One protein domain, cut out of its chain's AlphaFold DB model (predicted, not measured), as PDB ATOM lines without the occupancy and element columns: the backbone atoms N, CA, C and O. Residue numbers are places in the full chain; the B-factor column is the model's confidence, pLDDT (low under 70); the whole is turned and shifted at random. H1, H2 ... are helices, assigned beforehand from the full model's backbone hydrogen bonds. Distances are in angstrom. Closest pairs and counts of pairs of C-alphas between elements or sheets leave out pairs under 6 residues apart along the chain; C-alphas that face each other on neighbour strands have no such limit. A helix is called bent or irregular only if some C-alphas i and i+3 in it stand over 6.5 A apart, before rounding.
ATOM      1  N   SER A  38      16.851 -14.295  36.599       89.44
ATOM      2  CA  SER A  38      17.891 -15.277  36.932       89.44
ATOM      3  C   SER A  38      17.992 -15.520  38.438       89.44
ATOM      4  O   SER A  38      18.487 -16.567  38.852       89.44
ATOM      5  N   GLN A  39      17.520 -14.574  39.258       92.81
ATOM      6  CA  GLN A  39      17.568 -14.658  40.717       92.81
ATOM      7  C   GLN A  39      16.256 -15.158  41.332       92.81
ATOM      8  O   GLN A  39      16.285 -15.810  42.376       92.81
ATOM      9  N   PHE A  40      15.118 -14.850  40.711       96.62
ATOM     10  CA  PHE A  40      13.798 -15.208  41.220       96.62
ATOM     11  C   PHE A  40      13.005 -15.932  40.135       96.62
ATOM     12  O   PHE A  40      12.823 -15.405  39.043       96.62
ATOM     13  N   ALA A  41      12.491 -17.121  40.449       96.25
ATOM     14  CA  ALA A  41      11.657 -17.877  39.518       96.25
ATOM     15  C   ALA A  41      10.258 -17.254  39.355       96.25
ATOM     16  O   ALA A  41       9.659 -17.343  38.288       96.25
ATOM     17  N   ASN A  42       9.737 -16.622  40.411       97.50
ATOM     18  CA  ASN A  42       8.408 -16.013  40.450       97.50
ATOM     19  C   ASN A  42       8.334 -14.859  41.468       97.50
ATOM     20  O   ASN A  42       9.272 -14.605  42.234       97.50
ATOM     21  N   ALA A  43       7.209 -14.145  41.472       97.62
ATOM     22  CA  ALA A  43       6.963 -13.032  42.381       97.62
ATOM     23  C   ALA A  43       6.942 -13.459  43.855       97.62
ATOM     24  O   ALA A  43       7.346 -12.676  44.718       97.62
ATOM     25  N   ALA A  44       6.532 -14.697  44.150       97.44
ATOM     26  CA  ALA A  44       6.517 -15.209  45.515       97.44
ATOM     27  C   ALA A  44       7.926 -15.227  46.140       97.44
ATOM     28  O   ALA A  44       8.123 -14.718  47.246       97.44
ATOM     29  N   GLN A  45       8.934 -15.716  45.409       97.88
ATOM     30  CA  GLN A  45      10.331 -15.696  45.867       97.88
ATOM     31  C   GLN A  45      10.874 -14.272  46.044       97.88
ATOM     32  O   GLN A  45      11.597 -13.994  47.005       97.88
ATOM     33  N   LEU A  46      10.506 -13.356  45.142       97.94
ATOM     34  CA  LEU A  46      10.881 -11.948  45.250       97.94
ATOM     35  C   LEU A  46      10.312 -11.317  46.530       97.94
ATOM     36  O   LEU A  46      11.046 -10.674  47.279       97.94
ATOM     37  N   TYR A  47       9.018 -11.490  46.800       98.00
ATOM     38  CA  TYR A  47       8.392 -10.899  47.984       98.00
ATOM     39  C   TYR A  47       8.859 -11.566  49.279       98.00
ATOM     40  O   TYR A  47       9.117 -10.855  50.246       98.00
ATOM     41  N   ALA A  48       9.113 -12.878  49.281       97.62
ATOM     42  CA  ALA A  48       9.768 -13.546  50.407       97.62
ATOM     43  C   ALA A  48      11.119 -12.890  50.745       97.62
ATOM     44  O   ALA A  48      11.417 -12.618  51.908       97.62
ATOM     45  N   LYS A  49      11.934 -12.567  49.729       97.44
ATOM     46  CA  LYS A  49      13.196 -11.836  49.926       97.44
ATOM     47  C   LYS A  49      12.968 -10.441  50.514       97.44
ATOM     48  O   LYS A  49      13.709 -10.047  51.410       97.44
ATOM     49  N   VAL A  50      11.958  -9.710  50.042       97.88
ATOM     50  CA  VAL A  50      11.587  -8.386  50.573       97.88
ATOM     51  C   VAL A  50      11.196  -8.477  52.054       97.88
ATOM     52  O   VAL A  50      11.662  -7.673  52.861       97.88
ATOM     53  N   PHE A  51      10.379  -9.466  52.424       97.75
ATOM     54  CA  PHE A  51       9.932  -9.683  53.803       97.75
ATOM     55  C   PHE A  51      11.113  -9.999  54.719       97.75
ATOM     56  O   PHE A  51      11.268  -9.376  55.771       97.75
ATOM     57  N   ASN A  52      12.006 -10.881  54.264       96.81
ATOM     58  CA  ASN A  52      13.231 -11.231  54.975       96.81
ATOM     59  C   ASN A  52      14.156 -10.021  55.175       96.81
ATOM     60  O   ASN A  52      14.674  -9.828  56.274       96.81
ATOM     61  N   ASP A  53      14.327  -9.174  54.155       95.56
ATOM     62  CA  ASP A  53      15.160  -7.967  54.250       95.56
ATOM     63  C   ASP A  53      14.642  -6.979  55.296       95.56
ATOM     64  O   ASP A  53      15.431  -6.362  56.012       95.56
ATOM     65  N   LEU A  54      13.320  -6.857  55.417       95.62
ATOM     66  CA  LEU A  54      12.684  -6.009  56.424       95.62
ATOM     67  C   LEU A  54      12.426  -6.726  57.755       95.62
ATOM     68  O   LEU A  54      11.872  -6.115  58.668       95.62
ATOM     69  N   ARG A  55      12.848  -7.991  57.887       96.12
ATOM     70  CA  ARG A  55      12.657  -8.833  59.081       96.12
ATOM     71  C   ARG A  55      11.188  -8.944  59.504       96.12
ATOM     72  O   ARG A  55      10.877  -8.936  60.693       96.12
ATOM     73  N   LEU A  56      10.294  -9.033  58.523       94.50
ATOM     74  CA  LEU A  56       8.865  -9.241  58.735       94.50
ATOM     75  C   LEU A  56       8.530 -10.713  58.488       94.50
ATOM     76  O   LEU A  56       8.819 -11.249  57.420       94.50
ATOM     77  N   SER A  57       7.914 -11.365  59.472       93.44
ATOM     78  CA  SER A  57       7.398 -12.730  59.336       93.44
ATOM     79  C   SER A  57       5.997 -12.676  58.732       93.44
ATOM     80  O   SER A  57       5.017 -12.579  59.462       93.44
ATOM     81  N   LEU A  58       5.925 -12.669  57.401       95.25
ATOM     82  CA  LEU A  58       4.680 -12.630  56.632       95.25
ATOM     83  C   LEU A  58       4.611 -13.841  55.705       95.25
ATOM     84  O   LEU A  58       5.621 -14.216  55.102       95.25
ATOM     85  N   ASP A  59       3.415 -14.397  55.547       93.69
ATOM     86  CA  ASP A  59       3.167 -15.442  54.562       93.69
ATOM     87  C   ASP A  59       3.008 -14.834  53.168       93.69
ATOM     88  O   ASP A  59       2.383 -13.788  52.972       93.69
ATOM     89  N   VAL A  60       3.599 -15.490  52.172       93.06
ATOM     90  CA  VAL A  60       3.497 -15.061  50.778       93.06
ATOM     91  C   VAL A  60       2.253 -15.696  50.150       93.06
ATOM     92  O   VAL A  60       2.143 -16.923  50.151       93.06
ATOM     93  N   PRO A  61       1.322 -14.910  49.577       92.81
ATOM     94  CA  PRO A  61       0.144 -15.465  48.920       92.81
ATOM     95  C   PRO A  61       0.492 -16.417  47.765       92.81
ATOM     96  O   PRO A  61       1.237 -16.046  46.858       92.81
ATOM     97  N   ALA A  62      -0.120 -17.608  47.742       91.88
ATOM     98  CA  ALA A  62       0.178 -18.660  46.759       91.88
ATOM     99  C   ALA A  62      -0.023 -18.228  45.293       91.88
ATOM    100  O   ALA A  62       0.728 -18.637  44.416       91.88
ATOM    101  N   HIS A  63      -0.983 -17.337  45.015       92.31
ATOM    102  CA  HIS A  63      -1.243 -16.842  43.654       92.31
ATOM    103  C   HIS A  63      -0.069 -16.046  43.045       92.31
ATOM    104  O   HIS A  63      -0.051 -15.789  41.843       92.31
ATOM    105  N   LEU A  64       0.911 -15.627  43.854       93.75
ATOM    106  CA  LEU A  64       2.118 -14.956  43.368       93.75
ATOM    107  C   LEU A  64       3.130 -15.927  42.747       93.75
ATOM    108  O   LEU A  64       4.085 -15.477  42.115       93.75
ATOM    109  N   GLU A  65       2.942 -17.240  42.898       95.00
ATOM    110  CA  GLU A  65       3.773 -18.239  42.219       95.00
ATOM    111  C   GLU A  65       3.563 -18.229  40.698       95.00
ATOM    112  O   GLU A  65       4.508 -18.501  39.959       95.00
ATOM    113  N   ASP A  66       2.371 -17.822  40.247       95.81
ATOM    114  CA  ASP A  66       1.994 -17.713  38.833       95.81
ATOM    115  C   ASP A  66       2.357 -16.352  38.207       95.81
ATOM    116  O   ASP A  66       2.179 -16.145  37.008       95.81
ATOM    117  N   THR A  67       2.841 -15.394  39.006       96.31
ATOM    118  CA  THR A  67       3.211 -14.049  38.536       96.31
ATOM    119  C   THR A  67       4.718 -13.954  38.340       96.31
ATOM    120  O   THR A  67       5.497 -14.376  39.200       96.31
ATOM    121  N   THR A  68       5.159 -13.343  37.241       96.88
ATOM    122  CA  THR A  68       6.597 -13.141  37.026       96.88
ATOM    123  C   THR A  68       7.165 -12.105  38.012       96.88
ATOM    124  O   THR A  68       6.462 -11.169  38.413       96.88
ATOM    125  N   PRO A  69       8.453 -12.199  38.396       96.75
ATOM    126  CA  PRO A  69       9.072 -11.193  39.260       96.75
ATOM    127  C   PRO A  69       8.985  -9.782  38.663       96.75
ATOM    128  O   PRO A  69       8.767  -8.816  39.396       96.75
ATOM    129  N   GLN A  70       9.113  -9.657  37.336       95.56
ATOM    130  CA  GLN A  70       9.018  -8.382  36.630       95.56
ATOM    131  C   GLN A  70       7.617  -7.774  36.733       95.56
ATOM    132  O   GLN A  70       7.490  -6.619  37.128       95.56
ATOM    133  N   GLU A  71       6.556  -8.530  36.442       95.94
ATOM    134  CA  GLU A  71       5.176  -8.026  36.535       95.94
ATOM    135  C   GLU A  71       4.801  -7.589  37.952       95.94
ATOM    136  O   GLU A  71       4.042  -6.634  38.135       95.94
ATOM    137  N   ALA A  72       5.325  -8.277  38.964       96.44
ATOM    138  CA  ALA A  72       5.088  -7.930  40.355       96.44
ATOM    139  C   ALA A  72       5.837  -6.666  40.790       96.44
ATOM    140  O   ALA A  72       5.319  -5.906  41.605       96.44
ATOM    141  N   SER A  73       7.040  -6.434  40.269       96.00
ATOM    142  CA  SER A  73       7.925  -5.351  40.712       96.00
ATOM    143  C   SER A  73       7.889  -4.090  39.854       96.00
ATOM    144  O   SER A  73       8.186  -3.021  40.375       96.00
ATOM    145  N   ASP A  74       7.458  -4.178  38.593       96.31
ATOM    146  CA  ASP A  74       7.241  -3.024  37.707       96.31
ATOM    147  C   ASP A  74       5.915  -2.286  38.011       96.31
ATOM    148  O   ASP A  74       5.493  -1.403  37.260       96.31
ATOM    149  N   ARG A  75       5.233  -2.631  39.111       96.75
ATOM    150  CA  ARG A  75       4.053  -1.909  39.600       96.75
ATOM    151  C   ARG A  75       4.472  -0.573  40.232       96.75
ATOM    152  O   ARG A  75       5.418  -0.558  41.024       96.75
ATOM    153  N   PRO A  76       3.762   0.539  39.966       95.81
ATOM    154  CA  PRO A  76       3.970   1.798  40.679       95.81
ATOM    155  C   PRO A  76       3.806   1.637  42.194       95.81
ATOM    156  O   PRO A  76       3.071   0.759  42.656       95.81
ATOM    157  N   LEU A  77       4.420   2.533  42.976       94.12
ATOM    158  CA  LEU A  77       4.427   2.438  44.446       94.12
ATOM    159  C   LEU A  77       3.020   2.236  45.044       94.12
ATOM    160  O   LEU A  77       2.833   1.374  45.896       94.12
ATOM    161  N   ALA A  78       2.028   3.006  44.585       95.06
ATOM    162  CA  ALA A  78       0.661   2.921  45.101       95.06
ATOM    163  C   ALA A  78       0.044   1.525  44.898       95.06
ATOM    164  O   ALA A  78      -0.573   0.989  45.812       95.06
ATOM    165  N   GLN A  79       0.287   0.903  43.742       97.00
ATOM    166  CA  GLN A  79      -0.215  -0.439  43.437       97.00
ATOM    167  C   GLN A  79       0.515  -1.519  44.241       97.00
ATOM    168  O   GLN A  79      -0.097  -2.496  44.655       97.00
ATOM    169  N   LEU A  80       1.815  -1.353  44.508       96.69
ATOM    170  CA  LEU A  80       2.524  -2.244  45.433       96.69
ATOM    171  C   LEU A  80       1.975  -2.128  46.856       96.69
ATOM    172  O   LEU A  80       1.815  -3.136  47.538       96.69
ATOM    173  N   MET A  81       1.642  -0.918  47.307       96.81
ATOM    174  CA  MET A  81       1.013  -0.738  48.615       96.81
ATOM    175  C   MET A  81      -0.349  -1.437  48.690       96.81
ATOM    176  O   MET A  81      -0.640  -2.067  49.700       96.81
ATOM    177  N   GLU A  82      -1.155  -1.387  47.625       96.25
ATOM    178  CA  GLU A  82      -2.422  -2.130  47.533       96.25
ATOM    179  C   GLU A  82      -2.228  -3.651  47.623       96.25
ATOM    180  O   GLU A  82      -3.101  -4.339  48.146       96.25
ATOM    181  N   VAL A  83      -1.081  -4.175  47.178       96.12
ATOM    182  CA  VAL A  83      -0.718  -5.593  47.330       96.12
ATOM    183  C   VAL A  83      -0.294  -5.919  48.763       96.12
ATOM    184  O   VAL A  83      -0.707  -6.938  49.308       96.12
ATOM    185  N   PHE A  84       0.524  -5.072  49.391       97.81
ATOM    186  CA  PHE A  84       1.083  -5.363  50.715       97.81
ATOM    187  C   PHE A  84       0.124  -5.090  51.874       97.81
ATOM    188  O   PHE A  84       0.248  -5.731  52.912       97.81
ATOM    189  N   VAL A  85      -0.831  -4.167  51.729       96.62
ATOM    190  CA  VAL A  85      -1.792  -3.857  52.803       96.62
ATOM    191  C   VAL A  85      -2.630  -5.081  53.215       96.62
ATOM    192  O   VAL A  85      -2.692  -5.335  54.416       96.62
ATOM    193  N   PRO A  86      -3.231  -5.863  52.294       95.19
ATOM    194  CA  PRO A  86      -3.923  -7.102  52.653       95.19
ATOM    195  C   PRO A  86      -3.011  -8.130  53.333       95.19
ATOM    196  O   PRO A  86      -3.384  -8.668  54.365       95.19
ATOM    197  N   ILE A  87      -1.787  -8.327  52.827       96.12
ATOM    198  CA  ILE A  87      -0.816  -9.280  53.401       96.12
ATOM    199  C   ILE A  87      -0.461  -8.905  54.847       96.12
ATOM    200  O   ILE A  87      -0.348  -9.762  55.718       96.12
ATOM    201  N   LEU A  88      -0.292  -7.610  55.117       96.75
ATOM    202  CA  LEU A  88      -0.045  -7.106  56.467       96.75
ATOM    203  C   LEU A  88      -1.266  -7.286  57.376       96.75
ATOM    204  O   LEU A  88      -1.098  -7.616  58.547       96.75
ATOM    205  N   ALA A  89      -2.476  -7.093  56.845       94.69
ATOM    206  CA  ALA A  89      -3.709  -7.285  57.600       94.69
ATOM    207  C   ALA A  89      -3.913  -8.752  58.010       94.69
ATOM    208  O   ALA A  89      -4.325  -8.993  59.141       94.69
ATOM    209  N   ASP A  90      -3.561  -9.708  57.145       94.31
ATOM    210  CA  ASP A  90      -3.598 -11.147  57.453       94.31
ATOM    211  C   ASP A  90      -2.612 -11.536  58.575       94.31
ATOM    212  O   ASP A  90      -2.810 -12.537  59.260       94.31
ATOM    213  N   ALA A  91      -1.579 -10.718  58.803       93.94
ATOM    214  CA  ALA A  91      -0.621 -10.845  59.901       93.94
ATOM    215  C   ALA A  91      -0.953  -9.945  61.112       93.94
ATOM    216  O   ALA A  91      -0.065  -9.611  61.899       93.94
ATOM    217  N   ASP A  92      -2.208  -9.499  61.241       94.94
ATOM    218  CA  ASP A  92      -2.708  -8.612  62.303       94.94
ATOM    219  C   ASP A  92      -2.026  -7.223  62.378       94.94
ATOM    220  O   ASP A  92      -2.153  -6.491  63.366       94.94
ATOM    221  N   ILE A  93      -1.337  -6.790  61.313       93.00
ATOM    222  CA  ILE A  93      -0.764  -5.443  61.197       93.00
ATOM    223  C   ILE A  93      -1.777  -4.538  60.487       93.00
ATOM    224  O   ILE A  93      -1.910  -4.549  59.264       93.00
ATOM    225  N   VAL A  94      -2.475  -3.697  61.256       92.31
ATOM    226  CA  VAL A  94      -3.577  -2.851  60.759       92.31
ATOM    227  C   VAL A  94      -3.348  -1.346  60.970       92.31
ATOM    228  O   VAL A  94      -2.438  -0.906  61.676       92.31
ATOM    229  N   GLY A  95      -4.189  -0.519  60.341       90.19
ATOM    230  CA  GLY A  95      -4.225   0.932  60.567       90.19
ATOM    231  C   GLY A  95      -3.044   1.712  59.956       90.19
ATOM    232  O   GLY A  95      -2.512   1.323  58.914       90.19
ATOM    233  N   PRO A  96      -2.636   2.852  60.555       92.12
ATOM    234  CA  PRO A  96      -1.538   3.682  60.043       92.12
ATOM    235  C   PRO A  96      -0.199   2.939  59.935       92.12
ATOM    236  O   PRO A  96       0.547   3.155  58.980       92.12
ATOM    237  N   THR A  97       0.079   2.024  60.866       91.81
ATOM    238  CA  THR A  97       1.296   1.200  60.888       91.81
ATOM    239  C   THR A  97       1.386   0.299  59.654       91.81
ATOM    240  O   THR A  97       2.443   0.218  59.031       91.81
ATOM    241  N   ALA A  98       0.263  -0.292  59.225       94.19
ATOM    242  CA  ALA A  98       0.201  -1.095  58.003       94.19
ATOM    243  C   ALA A  98       0.593  -0.285  56.761       94.19
ATOM    244  O   ALA A  98       1.333  -0.767  55.911       94.19
ATOM    245  N   ARG A  99       0.167   0.982  56.671       94.44
ATOM    246  CA  ARG A  99       0.533   1.850  55.538       94.44
ATOM    247  C   ARG A  99       2.029   2.154  55.496       94.44
ATOM    248  O   ARG A  99       2.600   2.181  54.409       94.44
ATOM    249  N   ILE A 100       2.658   2.364  56.653       94.44
ATOM    250  CA  ILE A 100       4.107   2.595  56.753       94.44
ATOM    251  C   ILE A 100       4.871   1.337  56.324       94.44
ATOM    252  O   ILE A 100       5.754   1.421  55.473       94.44
ATOM    253  N   HIS A 101       4.496   0.161  56.839       96.00
ATOM    254  CA  HIS A 101       5.125  -1.096  56.425       96.00
ATOM    255  C   HIS A 101       4.899  -1.400  54.943       96.00
ATOM    256  O   HIS A 101       5.848  -1.781  54.267       96.00
ATOM    257  N   ALA A 102       3.698  -1.165  54.410       97.38
ATOM    258  CA  ALA A 102       3.407  -1.349  52.991       97.38
ATOM    259  C   ALA A 102       4.276  -0.444  52.108       97.38
ATOM    260  O   ALA A 102       4.779  -0.890  51.079       97.38
ATOM    261  N   ALA A 103       4.497   0.810  52.518       95.38
ATOM    262  CA  ALA A 103       5.400   1.714  51.813       95.38
ATOM    263  C   ALA A 103       6.853   1.213  51.847       95.38
ATOM    264  O   ALA A 103       7.510   1.205  50.808       95.38
ATOM    265  N   ASN A 104       7.337   0.739  53.002       95.44
ATOM    266  CA  ASN A 104       8.691   0.190  53.136       95.44
ATOM    267  C   ASN A 104       8.878  -1.085  52.297       95.44
ATOM    268  O   ASN A 104       9.887  -1.228  51.609       95.44
ATOM    269  N   LEU A 105       7.890  -1.984  52.311       97.69
ATOM    270  CA  LEU A 105       7.852  -3.187  51.478       97.69
ATOM    271  C   LEU A 105       7.907  -2.819  49.992       97.69
ATOM    272  O   LEU A 105       8.778  -3.303  49.274       97.69
ATOM    273  N   ALA A 106       7.055  -1.890  49.551       97.06
ATOM    274  CA  ALA A 106       7.013  -1.422  48.169       97.06
ATOM    275  C   ALA A 106       8.334  -0.783  47.716       97.06
ATOM    276  O   ALA A 106       8.851  -1.106  46.646       97.06
ATOM    277  N   GLN A 107       8.926   0.076  48.549       95.31
ATOM    278  CA  GLN A 107      10.237   0.666  48.276       95.31
ATOM    279  C   GLN A 107      11.326  -0.405  48.185       95.31
ATOM    280  O   GLN A 107      12.150  -0.370  47.270       95.31
ATOM    281  N   ARG A 108      11.320  -1.392  49.088       96.38
ATOM    282  CA  ARG A 108      12.305  -2.474  49.060       96.38
ATOM    283  C   ARG A 108      12.139  -3.368  47.829       96.38
ATOM    284  O   ARG A 108      13.149  -3.736  47.234       96.38
ATOM    285  N   THR A 109      10.912  -3.645  47.386       97.44
ATOM    286  CA  THR A 109      10.643  -4.327  46.109       97.44
ATOM    287  C   THR A 109      11.257  -3.572  44.931       97.44
ATOM    288  O   THR A 109      11.970  -4.177  44.132       97.44
ATOM    289  N   HIS A 110      11.042  -2.255  44.838       96.62
ATOM    290  CA  HIS A 110      11.642  -1.408  43.796       96.62
ATOM    291  C   HIS A 110      13.175  -1.426  43.840       96.62
ATOM    292  O   HIS A 110      13.828  -1.521  42.803       96.62
ATOM    293  N   LEU A 111      13.775  -1.396  45.029       96.38
ATOM    294  CA  LEU A 111      15.229  -1.460  45.151       96.38
ATOM    295  C   LEU A 111      15.796  -2.816  44.704       96.38
ATOM    296  O   LEU A 111      16.777  -2.839  43.968       96.38
ATOM    297  N   ILE A 112      15.176  -3.937  45.088       96.44
ATOM    298  CA  ILE A 112      15.604  -5.280  44.645       96.44
ATOM    299  C   ILE A 112      15.405  -5.450  43.133       96.44
ATOM    300  O   ILE A 112      16.213  -6.100  42.462       96.44
ATOM    301  N   ARG A 113      14.355  -4.833  42.580       95.69
ATOM    302  CA  ARG A 113      14.114  -4.774  41.137       95.69
ATOM    303  C   ARG A 113      15.246  -4.075  40.390       95.69
ATOM    304  O   ARG A 113      15.653  -4.538  39.326       95.69
ATOM    305  N   ALA A 114      15.734  -2.972  40.941       95.94
ATOM    306  CA  ALA A 114      16.784  -2.172  40.332       95.94
ATOM    307  C   ALA A 114      18.186  -2.759  40.547       95.94
ATOM    308  O   ALA A 114      19.010  -2.680  39.641       95.94
ATOM    309  N   PHE A 115      18.458  -3.359  41.712       96.38
ATOM    310  CA  PHE A 115      19.810  -3.723  42.148       96.38
ATOM    311  C   PHE A 115      19.882  -5.127  42.741       96.38
ATOM    312  O   PHE A 115      18.976  -5.585  43.435       96.38
TER     313      PHE A 115
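AT A GLANCE: This is residues 38 to 115 of the 398 residues of an uncharacterized protein of Gammaproteobacteria bacterium (UniProt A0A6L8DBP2). A long helix, H5, runs along one side of the domain, and two shorter helices pack on it at steep angles, one after the other along its length: H4 on residues 98 to 107, H1 on residues 105 to 112. Two short helices sit at the end where H1 begins: H3 packs on both H1 and H5, and H2 packs on H1 away from H5. The printed part has 78 residues with five named helices, H1 to H5 in chain order, and no named strand: all helix. It is compact, with a radius of gyration of the C-alphas of 11.4 A, and elongated, spanning 35 by 22 by 21 A.

IN THESE COORDINATES: H5, residues 95 to 114, is 29.3 A long, from C-alpha 95 at (-4.225, 0.932, 60.567) to C-alpha 114 at (16.784, -2.172, 40.332). H4, residues 77 to 90, measures 20.4 A; it is neither bent nor irregular, but only just: C-alphas 83 and 86 are 6.4 A apart. H1, residues 43 to 53, measures 15.3 A and begins at (6.963, -13.032, 42.381). H2 holds residues 62 to 66 and H3 residues 69 to 73.

HOW THE PARTS SIT: H5 touches H4 at a steep tilt of 54 degrees, opposite ways; their closest C-alphas, of Met 81 and Ala 102, are 5.0 A apart. H5 touches H1, closest at Val 50 and Thr 109, C-alphas 6.1 A apart, at a steep tilt of 69 degrees, only just short of about perpendicular, opposite ways. With residues 109 to 113 alone H5 touches H3, closest at the C-alphas of Ser 73 and Thr 109, 6.1 A. H1 touches H3 at Ala 43 and Pro 69, the closest C-alphas, 4.2 A, and H2 at Ala 44 and Leu 64, 4.9 A. H1 and H4 are apart. In H1 and H3 every O i to N i+4 pair is within hydrogen-bond range; H4 has 8 of 10, H5 15 of 16, and H2 0 of 1, with 1 of 2 O i to N i+3 pairs.

THE WHOLE: The two C-alphas farthest apart, of Ser 38 and Gly 95, are 36.2 A apart. The printed part has no cut. The link H1 to H2 is short, with 8 residues; the other links are tight. Mean pLDDT of the printed part is 95.5, and no printed residue is under 70.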